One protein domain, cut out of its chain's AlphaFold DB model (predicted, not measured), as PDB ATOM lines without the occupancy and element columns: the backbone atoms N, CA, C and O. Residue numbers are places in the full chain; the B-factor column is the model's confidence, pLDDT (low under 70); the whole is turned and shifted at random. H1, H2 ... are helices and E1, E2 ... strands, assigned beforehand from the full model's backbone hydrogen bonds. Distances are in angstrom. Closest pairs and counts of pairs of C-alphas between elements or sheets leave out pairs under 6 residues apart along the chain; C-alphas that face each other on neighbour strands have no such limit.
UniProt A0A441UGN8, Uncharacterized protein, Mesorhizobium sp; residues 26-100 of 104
ATOM      1  N   GLU A  26     -26.411  54.627  12.547       95.12
ATOM      2  CA  GLU A  26     -25.050  54.717  13.089       95.12
ATOM      3  C   GLU A  26     -25.101  54.858  14.620       95.12
ATOM      4  O   GLU A  26     -25.904  55.626  15.153       95.12
ATOM      5  N   ALA A  27     -24.241  54.128  15.327       94.12
ATOM      6  CA  ALA A  27     -24.057  54.234  16.770       94.12
ATOM      7  C   ALA A  27     -22.568  54.367  17.118       94.12
ATOM      8  O   ALA A  27     -21.709  53.854  16.404       94.12
ATOM      9  N   ASP A  28     -22.263  55.045  18.227       94.69
ATOM     10  CA  ASP A  28     -20.911  55.138  18.785       94.69
ATOM     11  C   ASP A  28     -20.806  54.267  20.038       94.69
ATOM     12  O   ASP A  28     -21.563  54.437  20.998       94.69
ATOM     13  N   VAL A  29     -19.863  53.328  20.025       91.50
ATOM     14  CA  VAL A  29     -19.536  52.483  21.172       91.50
ATOM     15  C   VAL A  29     -18.071  52.704  21.518       91.50
ATOM     16  O   VAL A  29     -17.167  52.153  20.890       91.50
ATOM     17  N   GLY A  30     -17.831  53.553  22.518       90.88
ATOM     18  CA  GLY A  30     -16.484  53.839  23.013       90.88
ATOM     19  C   GLY A  30     -15.580  54.517  21.978       90.88
ATOM     20  O   GLY A  30     -14.392  54.206  21.924       90.88
ATOM     21  N   GLY A  31     -16.131  55.403  21.141       93.44
ATOM     22  CA  GLY A  31     -15.406  56.084  20.063       93.44
ATOM     23  C   GLY A  31     -15.283  55.271  18.772       93.44
ATOM     24  O   GLY A  31     -14.613  55.711  17.837       93.44
ATOM     25  N   THR A  32     -15.891  54.082  18.716       92.88
ATOM     26  CA  THR A  32     -15.974  53.267  17.500       92.88
ATOM     27  C   THR A  32     -17.369  53.375  16.912       92.88
ATOM     28  O   THR A  32     -18.356  53.078  17.587       92.88
ATOM     29  N   LYS A  33     -17.441  53.754  15.638       94.50
ATOM     30  CA  LYS A  33     -18.692  53.768  14.887       94.50
ATOM     31  C   LYS A  33     -19.080  52.352  14.488       94.50
ATOM     32  O   LYS A  33     -18.276  51.630  13.902       94.50
ATOM     33  N   ILE A  34     -20.315  51.987  14.786       95.44
ATOM     34  CA  ILE A  34     -20.946  50.740  14.366       95.44
ATOM     35  C   ILE A  34     -22.283  51.051  13.699       95.44
ATOM     36  O   ILE A  34     -22.819  52.153  13.841       95.44
ATOM     37  N   TYR A  35     -22.847  50.061  13.018       97.38
ATOM     38  CA  TYR A  35     -24.204  50.147  12.499       97.38
ATOM     39  C   TYR A  35     -25.134  49.205  13.253       97.38
ATOM     40  O   TYR A  35     -24.752  48.103  13.647       97.38
ATOM     41  N   THR A  36     -26.364  49.662  13.436       97.31
ATOM     42  CA  THR A  36     -27.454  48.919  14.067       97.31
ATOM     43  C   THR A  36     -28.678  48.924  13.160       97.31
ATOM     44  O   THR A  36     -28.774  49.771  12.275       97.31
ATOM     45  N   ASP A  37     -29.606  47.991  13.347       95.38
ATOM     46  CA  ASP A  37     -30.914  48.039  12.696       95.38
ATOM     47  C   ASP A  37     -31.819  49.124  13.321       95.38
ATOM     48  O   ASP A  37     -31.460  49.820  14.277       95.38
ATOM     49  N   ALA A  38     -33.043  49.261  12.806       92.12
ATOM     50  CA  ALA A  38     -34.025  50.205  13.341       92.12
ATOM     51  C   ALA A  38     -34.334  50.006  14.843       92.12
ATOM     52  O   ALA A  38     -34.705  50.976  15.517       92.12
ATOM     53  N   ASN A  39     -34.168  48.784  15.359       91.81
ATOM     54  CA  ASN A  39     -34.438  48.382  16.741       91.81
ATOM     55  C   ASN A  39     -33.204  48.490  17.656       91.81
ATOM     56  O   ASN A  39     -33.338  48.294  18.861       91.81
ATOM     57  N   GLY A  40     -32.032  48.834  17.113       93.19
ATOM     58  CA  GLY A  40     -30.781  48.951  17.862       93.19
ATOM     59  C   GLY A  40     -29.953  47.663  17.934       93.19
ATOM     60  O   GLY A  40     -28.978  47.630  18.678       93.19
ATOM     61  N   MET A  41     -30.303  46.626  17.169       95.75
ATOM     62  CA  MET A  41     -29.524  45.386  17.071       95.75
ATOM     63  C   MET A  41     -28.282  45.618  16.216       95.75
ATOM     64  O   MET A  41     -28.391  46.227  15.153       95.75
ATOM     65  N   THR A  42     -27.116  45.120  16.626       96.94
ATOM     66  CA  THR A  42     -25.872  45.338  15.871       96.94
ATOM     67  C   THR A  42     -25.925  44.637  14.512       96.94
ATOM     68  O   THR A  42     -26.478  43.543  14.376       96.94
ATOM     69  N   LEU A  43     -25.347  45.273  13.491       97.94
ATOM     70  CA  LEU A  43     -25.229  44.704  12.154       97.94
ATOM     71  C   LEU A  43     -23.870  44.032  11.965       97.94
ATOM     72  O   LEU A  43     -22.816  44.636  12.157       97.94
ATOM     73  N   TYR A  44     -23.918  42.777  11.533       97.50
ATOM     74  CA  TYR A  44     -22.765  41.913  11.318       97.50
ATOM     75  C   TYR A  44     -22.645  41.511   9.854       97.50
ATOM     76  O   TYR A  44     -23.620  41.527   9.106       97.50
ATOM     77  N   THR A  45     -21.448  41.079   9.466       97.75
ATOM     78  CA  THR A  45     -21.196  40.427   8.174       97.75
ATOM     79  C   THR A  45     -20.928  38.943   8.396       97.75
ATOM     80  O   THR A  45     -20.532  38.540   9.491       97.75
ATOM     81  N   TYR A  46     -21.160  38.117   7.375       97.12
ATOM     82  CA  TYR A  46     -20.879  36.687   7.448       97.12
ATOM     83  C   TYR A  46     -19.610  36.338   6.670       97.12
ATOM     84  O   TYR A  46     -19.522  36.597   5.474       97.12
ATOM     85  N   ASP A  47     -18.644  35.691   7.324       95.00
ATOM     86  CA  ASP A  47     -17.316  35.419   6.749       95.00
ATOM     87  C   ASP A  47     -17.333  34.601   5.453       95.00
ATOM     88  O   ASP A  47     -16.398  34.681   4.659       95.00
ATOM     89  N   LYS A  48     -18.368  33.779   5.242       96.81
ATOM     90  CA  LYS A  48     -18.490  32.969   4.023       96.81
ATOM     91  C   LYS A  48     -19.262  33.668   2.913       96.81
ATOM     92  O   LYS A  48     -19.463  33.044   1.874       96.81
ATOM     93  N   ASP A  49     -19.727  34.895   3.118       97.69
ATOM     94  CA  ASP A  49     -20.351  35.670   2.053       97.69
ATOM     95  C   ASP A  49     -19.314  36.160   1.042       97.69
ATOM     96  O   ASP A  49     -18.139  36.377   1.343       97.69
ATOM     97  N   GLU A  50     -19.786  36.354  -0.182       97.31
ATOM     98  CA  GLU A  50     -19.049  37.032  -1.239       97.31
ATOM     99  C   GLU A  50     -19.565  38.476  -1.353       97.31
ATOM    100  O   GLU A  50     -20.661  38.811  -0.892       97.31
ATOM    101  N   MET A  51     -18.794  39.356  -1.997       96.62
ATOM    102  CA  MET A  51     -19.283  40.708  -2.275       96.62
ATOM    103  C   MET A  51     -20.551  40.650  -3.132       96.62
ATOM    104  O   MET A  51     -20.576  40.017  -4.186       96.62
ATOM    105  N   GLY A  52     -21.605  41.317  -2.670       96.94
ATOM    106  CA  GLY A  52     -22.899  41.370  -3.338       96.94
ATOM    107  C   GLY A  52     -23.682  40.056  -3.300       96.94
ATOM    108  O   GLY A  52     -24.653  39.928  -4.042       96.94
ATOM    109  N   LYS A  53     -23.277  39.069  -2.485       98.06
ATOM    110  CA  LYS A  53     -23.905  37.744  -2.473       98.06
ATOM    111  C   LYS A  53     -23.834  37.073  -1.102       98.06
ATOM    112  O   LYS A  53     -22.767  36.735  -0.598       98.06
ATOM    113  N   SER A  54     -25.013  36.796  -0.551       98.12
ATOM    114  CA  SER A  54     -25.165  35.998   0.666       98.12
ATOM    115  C   SER A  54     -25.035  34.503   0.372       98.12
ATOM    116  O   SER A  54     -25.657  34.002  -0.567       98.12
ATOM    117  N   ASN A  55     -24.286  33.805   1.223       98.00
ATOM    118  CA  ASN A  55     -24.211  32.353   1.373       98.00
ATOM    119  C   ASN A  55     -24.876  31.881   2.693       98.00
ATOM    120  O   ASN A  55     -24.860  30.688   3.004       98.00
ATOM    121  N   CYS A  56     -25.478  32.791   3.473       97.75
ATOM    122  CA  CYS A  56     -26.190  32.488   4.718       97.75
ATOM    123  C   CYS A  56     -27.692  32.244   4.471       97.75
ATOM    124  O   CYS A  56     -28.481  33.171   4.253       97.75
ATOM    125  N   TYR A  57     -28.093  30.972   4.543       97.69
ATOM    126  CA  TYR A  57     -29.477  30.508   4.381       97.69
ATOM    127  C   TYR A  57     -29.849  29.457   5.438       97.69
ATOM    128  O   TYR A  57     -29.011  29.023   6.236       97.69
ATOM    129  N   ASP A  58     -31.123  29.067   5.465       95.88
ATOM    130  CA  ASP A  58     -31.672  28.036   6.349       95.88
ATOM    131  C   ASP A  58     -31.340  28.288   7.833       95.88
ATOM    132  O   ASP A  58     -31.660  29.332   8.408       95.88
ATOM    133  N   LYS A  59     -30.649  27.341   8.476       96.38
ATOM    134  CA  LYS A  59     -30.238  27.442   9.878       96.38
ATOM    135  C   LYS A  59     -29.295  28.623  10.133       96.38
ATOM    136  O   LYS A  59     -29.287  29.142  11.251       96.38
ATOM    137  N   CYS A  60     -28.518  29.049   9.131       96.81
ATOM    138  CA  CYS A  60     -27.695  30.252   9.243       96.81
ATOM    139  C   CYS A  60     -28.601  31.473   9.413       96.81
ATOM    140  O   CYS A  60     -28.542  32.113  10.458       96.81
ATOM    141  N   ALA A  61     -29.532  31.686   8.476       97.19
ATOM    142  CA  ALA A  61     -30.478  32.803   8.497       97.19
ATOM    143  C   ALA A  61     -31.464  32.760   9.684       97.19
ATOM    144  O   ALA A  61     -32.032  33.776  10.063       97.19
ATOM    145  N   THR A  62     -31.648  31.592  10.309       97.06
ATOM    146  CA  THR A  62     -32.425  31.465  11.554       97.06
ATOM    147  C   THR A  62     -31.709  32.094  12.753       97.06
ATOM    148  O   THR A  62     -32.359  32.650  13.629       97.06
ATOM    149  N   ASN A  63     -30.377  31.979  12.824       97.31
ATOM    150  CA  ASN A  63     -29.581  32.554  13.918       97.31
ATOM    151  C   ASN A  63     -29.060  33.953  13.585       97.31
ATOM    152  O   ASN A  63     -28.866  34.758  14.491       97.31
ATOM    153  N   TRP A  64     -28.860  34.218  12.297       97.81
ATOM    154  CA  TRP A  64     -28.370  35.469  11.741       97.81
ATOM    155  C   TRP A  64     -29.378  35.992  10.715       97.81
ATOM    156  O   TRP A  64     -29.181  35.790   9.514       97.81
ATOM    157  N   PRO A  65     -30.513  36.568  11.145       97.69
ATOM    158  CA  PRO A  65     -31.513  37.065  10.219       97.69
ATOM    159  C   PRO A  65     -30.924  38.154   9.313       97.69
ATOM    160  O   PRO A  65     -30.231  39.047   9.804       97.69
ATOM    161  N   PRO A  66     -31.173  38.105   7.993       98.12
ATOM    162  CA  PRO A  66     -30.689  39.133   7.084       98.12
ATOM    163  C   PRO A  66     -31.364  40.469   7.389       98.12
ATOM    164  O   PRO A  66     -32.572  40.523   7.639       98.12
ATOM    165  N   LEU A  67     -30.604  41.560   7.291       98.12
ATOM    166  CA  LEU A  67     -31.173  42.899   7.328       98.12
ATOM    167  C   LEU A  67     -31.979  43.127   6.045       98.12
ATOM    168  O   LEU A  67     -31.428  43.417   4.983       98.12
ATOM    169  N   LYS A  68     -33.295  42.950   6.134       97.06
ATOM    170  CA  LYS A  68     -34.196  43.014   4.984       97.06
ATOM    171  C   LYS A  68     -34.186  44.405   4.342       97.06
ATOM    172  O   LYS A  68     -34.302  45.418   5.028       97.06
ATOM    173  N   ALA A  69     -34.106  44.433   3.016       96.69
ATOM    174  CA  ALA A  69     -34.375  45.626   2.226       96.69
ATOM    175  C   ALA A  69     -35.823  45.578   1.728       96.69
ATOM    176  O   ALA A  69     -36.260  44.572   1.160       96.69
ATOM    177  N   GLU A  70     -36.576  46.651   1.960       93.38
ATOM    178  CA  GLU A  70     -37.943  46.768   1.452       93.38
ATOM    179  C   GLU A  70     -37.964  46.898  -0.078       93.38
ATOM    180  O   GLU A  70     -36.953  47.175  -0.720       93.38
ATOM    181  N   ALA A  71     -39.122  46.646  -0.691       90.06
ATOM    182  CA  ALA A  71     -39.224  46.528  -2.147       90.06
ATOM    183  C   ALA A  71     -38.887  47.833  -2.895       90.06
ATOM    184  O   ALA A  71     -38.425  47.789  -4.035       90.06
ATOM    185  N   ASP A  72     -39.129  48.976  -2.258       90.94
ATOM    186  CA  ASP A  72     -38.857  50.323  -2.755       90.94
ATOM    187  C   ASP A  72     -37.543  50.915  -2.221       90.94
ATOM    188  O   ASP A  72     -37.225  52.070  -2.527       90.94
ATOM    189  N   ALA A  73     -36.768  50.128  -1.467       93.44
ATOM    190  CA  ALA A  73     -35.452  50.518  -0.994       93.44
ATOM    191  C   ALA A  73     -34.534  50.870  -2.172       93.44
ATOM    192  O   ALA A  73     -34.554  50.231  -3.230       93.44
ATOM    193  N   LYS A  74     -33.700  51.891  -1.977       94.06
ATOM    194  CA  LYS A  74     -32.738  52.366  -2.976       94.06
ATOM    195  C   LYS A  74     -31.341  52.400  -2.364       94.06
ATOM    196  O   LYS A  74     -31.225  52.854  -1.232       94.06
ATOM    197  N   PRO A  75     -30.301  51.968  -3.097       94.88
ATOM    198  CA  PRO A  75     -28.919  52.134  -2.657       94.88
ATOM    199  C   PRO A  75     -28.589  53.596  -2.334       94.88
ATOM    200  O   PRO A  75     -29.078  54.505  -3.010       94.88
ATOM    201  N   GLU A  76     -27.727  53.810  -1.343       94.25
ATOM    202  CA  GLU A  76     -27.290  55.133  -0.892       94.25
ATOM    203  C   GLU A  76     -25.841  55.082  -0.389       94.25
ATOM    204  O   GLU A  76     -25.527  54.385   0.573       94.25
ATOM    205  N   GLY A  77     -24.944  55.842  -1.024       95.06
ATOM    206  CA  GLY A  77     -23.517  55.806  -0.690       95.06
ATOM    207  C   GLY A  77     -22.955  54.384  -0.790       95.06
ATOM    208  O   GLY A  77     -23.119  53.725  -1.813       95.06
ATOM    209  N   GLU A  78     -22.338  53.908   0.293       96.56
ATOM    210  CA  GLU A  78     -21.799  52.543   0.407       96.56
ATOM    211  C   GLU A  78     -22.871  51.477   0.712       96.56
ATOM    212  O   GLU A  78     -22.581  50.276   0.723       96.56
ATOM    213  N   TRP A  79     -24.119  51.892   0.961       97.44
ATOM    214  CA  TRP A  79     -25.237  50.986   1.198       97.44
ATOM    215  C   TRP A  79     -25.827  50.517  -0.119       97.44
ATOM    216  O   TRP A  79     -26.330  51.293  -0.932       97.44
ATOM    217  N   THR A  80     -25.795  49.209  -0.317       97.81
ATOM    218  CA  THR A  80     -26.255  48.539  -1.529       97.81
ATOM    219  C   THR A  80     -27.313  47.499  -1.193       97.81
ATOM    220  O   THR A  80     -27.516  47.137  -0.033       97.81
ATOM    221  N   ILE A  81     -28.021  47.032  -2.219       98.00
ATOM    222  CA  ILE A  81     -29.054  46.007  -2.084       98.00
ATOM    223  C   ILE A  81     -28.564  44.740  -2.770       98.00
ATOM    224  O   ILE A  81     -28.100  44.782  -3.910       98.00
ATOM    225  N   VAL A  82     -28.702  43.620  -2.070       98.12
ATOM    226  CA  VAL A  82     -28.377  42.283  -2.558       98.12
ATOM    227  C   VAL A  82     -29.666  41.505  -2.773       98.12
ATOM    228  O   VAL A  82     -30.469  41.334  -1.850       98.12
ATOM    229  N   ASP A  83     -29.840  41.012  -3.996       97.38
ATOM    230  CA  ASP A  83     -30.861  40.026  -4.325       97.38
ATOM    231  C   ASP A  83     -30.448  38.656  -3.787       97.38
ATOM    232  O   ASP A  83     -29.365  38.143  -4.085       97.38
ATOM    233  N   ARG A  84     -31.315  38.054  -2.973       97.44
ATOM    234  CA  ARG A  84     -31.098  36.723  -2.412       97.44
ATOM    235  C   ARG A  84     -31.734  35.665  -3.303       97.44
ATOM    236  O   ARG A  84     -32.726  35.896  -3.991       97.44
ATOM    237  N   THR A  85     -31.177  34.458  -3.256       96.50
ATOM    238  CA  THR A  85     -31.669  33.325  -4.063       96.50
ATOM    239  C   THR A  85     -33.043  32.812  -3.622       96.50
ATOM    240  O   THR A  85     -33.740  32.176  -4.407       96.50
ATOM    241  N   ASP A  86     -33.458  33.140  -2.396       94.75
ATOM    242  CA  ASP A  86     -34.789  32.862  -1.844       94.75
ATOM    243  C   ASP A  86     -35.868  33.865  -2.316       94.75
ATOM    244  O   ASP A  86     -37.025  33.768  -1.909       94.75
ATOM    245  N   GLY A  87     -35.507  34.817  -3.186       95.12
ATOM    246  CA  GLY A  87     -36.409  35.827  -3.743       95.12
ATOM    247  C   GLY A  87     -36.592  37.067  -2.865       95.12
ATOM    248  O   GLY A  87     -37.314  37.984  -3.254       95.12
ATOM    249  N   THR A  88     -35.948  37.122  -1.696       96.38
ATOM    250  CA  THR A  88     -35.947  38.310  -0.836       96.38
ATOM    251  C   THR A  88     -34.791  39.258  -1.177       96.38
ATOM    252  O   THR A  88     -33.873  38.917  -1.924       96.38
ATOM    253  N   LYS A  89     -34.835  40.480  -0.638       97.75
ATOM    254  CA  LYS A  89     -33.770  41.483  -0.770       97.75
ATOM    255  C   LYS A  89     -33.198  41.805   0.602       97.75
ATOM    256  O   LYS A  89     -33.935  41.837   1.590       97.75
ATOM    257  N   MET A  90     -31.901  42.074   0.662       98.44
ATOM    258  CA  MET A  90     -31.231  42.488   1.892       98.44
ATOM    259  C   MET A  90     -30.270  43.646   1.659       98.44
ATOM    260  O   MET A  90     -29.789  43.854   0.546       98.44
ATOM    261  N   TRP A  91     -29.988  44.379   2.726       98.38
ATOM    262  CA  TRP A  91     -28.984  45.427   2.729       98.38
ATOM    263  C   TRP A  91     -27.573  44.853   2.827       98.38
ATOM    264  O   TRP A  91     -27.322  43.826   3.467       98.38
ATOM    265  N   ALA A  92     -26.649  45.565   2.200       98.38
ATOM    266  CA  ALA A  92     -25.223  45.345   2.286       98.38
ATOM    267  C   ALA A  92     -24.508  46.685   2.473       98.38
ATOM    268  O   ALA A  92     -24.942  47.695   1.920       98.38
ATOM    269  N   TYR A  93     -23.396  46.683   3.201       98.06
ATOM    270  CA  TYR A  93     -22.525  47.850   3.356       98.06
ATOM    271  C   TYR A  93     -21.154  47.537   2.770       98.06
ATOM    272  O   TYR A  93     -20.610  46.462   3.031       98.06
ATOM    273  N   GLU A  94     -20.643  48.417   1.907       96.56
ATOM    274  CA  GLU A  94     -19.425  48.179   1.111       96.56
ATOM    275  C   GLU A  94     -19.486  46.833   0.353       96.56
ATOM    276  O   GLU A  94     -18.516  46.081   0.225       96.56
ATOM    277  N   GLY A  95     -20.691  46.473  -0.102       96.75
ATOM    278  CA  GLY A  95     -20.970  45.211  -0.783       96.75
ATOM    279  C   GLY A  95     -20.989  43.967   0.114       96.75
ATOM    280  O   GLY A  95     -21.165  42.869  -0.412       96.75
ATOM    281  N   LYS A  96     -20.842  44.079   1.438       98.31
ATOM    282  CA  LYS A  96     -20.956  42.942   2.367       98.31
ATOM    283  C   LYS A  96     -22.391  42.804   2.890       98.31
ATOM    284  O   LYS A  96     -22.876  43.758   3.497       98.31
ATOM    285  N   PRO A  97     -23.072  41.660   2.686       98.50
ATOM    286  CA  PRO A  97     -24.419  41.448   3.211       98.50
ATOM    287  C   PRO A  97     -24.463  41.552   4.742       98.50
ATOM    288  O   PRO A  97     -23.552  41.079   5.425       98.50
ATOM    289  N   LEU A  98     -25.526  42.173   5.262       98.56
ATOM    290  CA  LEU A  98     -25.667  42.477   6.686       98.56
ATOM    291  C   LEU A  98     -26.733  41.631   7.376       98.56
ATOM    292  O   LEU A  98     -27.792  41.347   6.812       98.56
ATOM    293  N   TYR A  99     -26.469  41.287   8.632       98.38
ATOM    294  CA  TYR A  99     -27.329  40.449   9.462       98.38
ATOM    295  C   TYR A  99     -27.436  41.012  10.871       98.38
ATOM    296  O   TYR A  99     -26.491  41.620  11.369       98.38
ATOM    297  N   THR A 100     -28.554  40.745  11.532       98.00
ATOM    298  CA  THR A 100     -28.648  40.843  12.992       98.00
ATOM    299  C   THR A 100     -28.318  39.492  13.621       98.00
ATOM    300  O   THR A 100     -28.240  38.475  12.927       98.00
TER     301      THR A 100
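This is residues 26 to 100 of the 104 residues of an uncharacterized protein of Mesorhizobium sp (UniProt A0A441UGN8). With little regular structure, this is a small twisted sheet, E3 - E4 - E5, among long loops, residues 38 to 58 and 64 to 78; hairpin E1 and E2 makes an arm whose residues 28 to 33 stick out, and short H1 lies off the sheet. The sheet is a meander, each strand the antiparallel neighbour of the one before. The printed part has 75 residues, 29 in named elements, mostly strand, in order E1 E2 H1 E3 E4 E5. It is compact, radius of gyration of the C-alphas 12.1 A, spanning 37 by 27 by 22 A.

Hairpin E3, residues 79 to 83, and E4, residues 89 to 93, has N 80 and O 92 within hydrogen-bond range at 2.8 A. E4 and E5, residues 96 to 99, form another, N 98 and O 91 at 3.0 A. E2, residues 32 to 37, is near E5, with 5 pairs of C-alphas within 10 A. It forms a hairpin with E1, residues 26 to 29, N 27 and O 34 at 2.9 A. H1, residues 59 to 63, is not on the sheet; its O i to N i+4 pair is within range.

E2 is 16.5 A long. E1 begins at C-alpha 26 (-25.050, 54.717, 13.089); E5 ends at C-alpha 99 (-27.329, 40.449, 9.462).

The printed part has no cut; links E2 to H1 and H1 to E3 are long. No printed residue is under 70 in pLDDT.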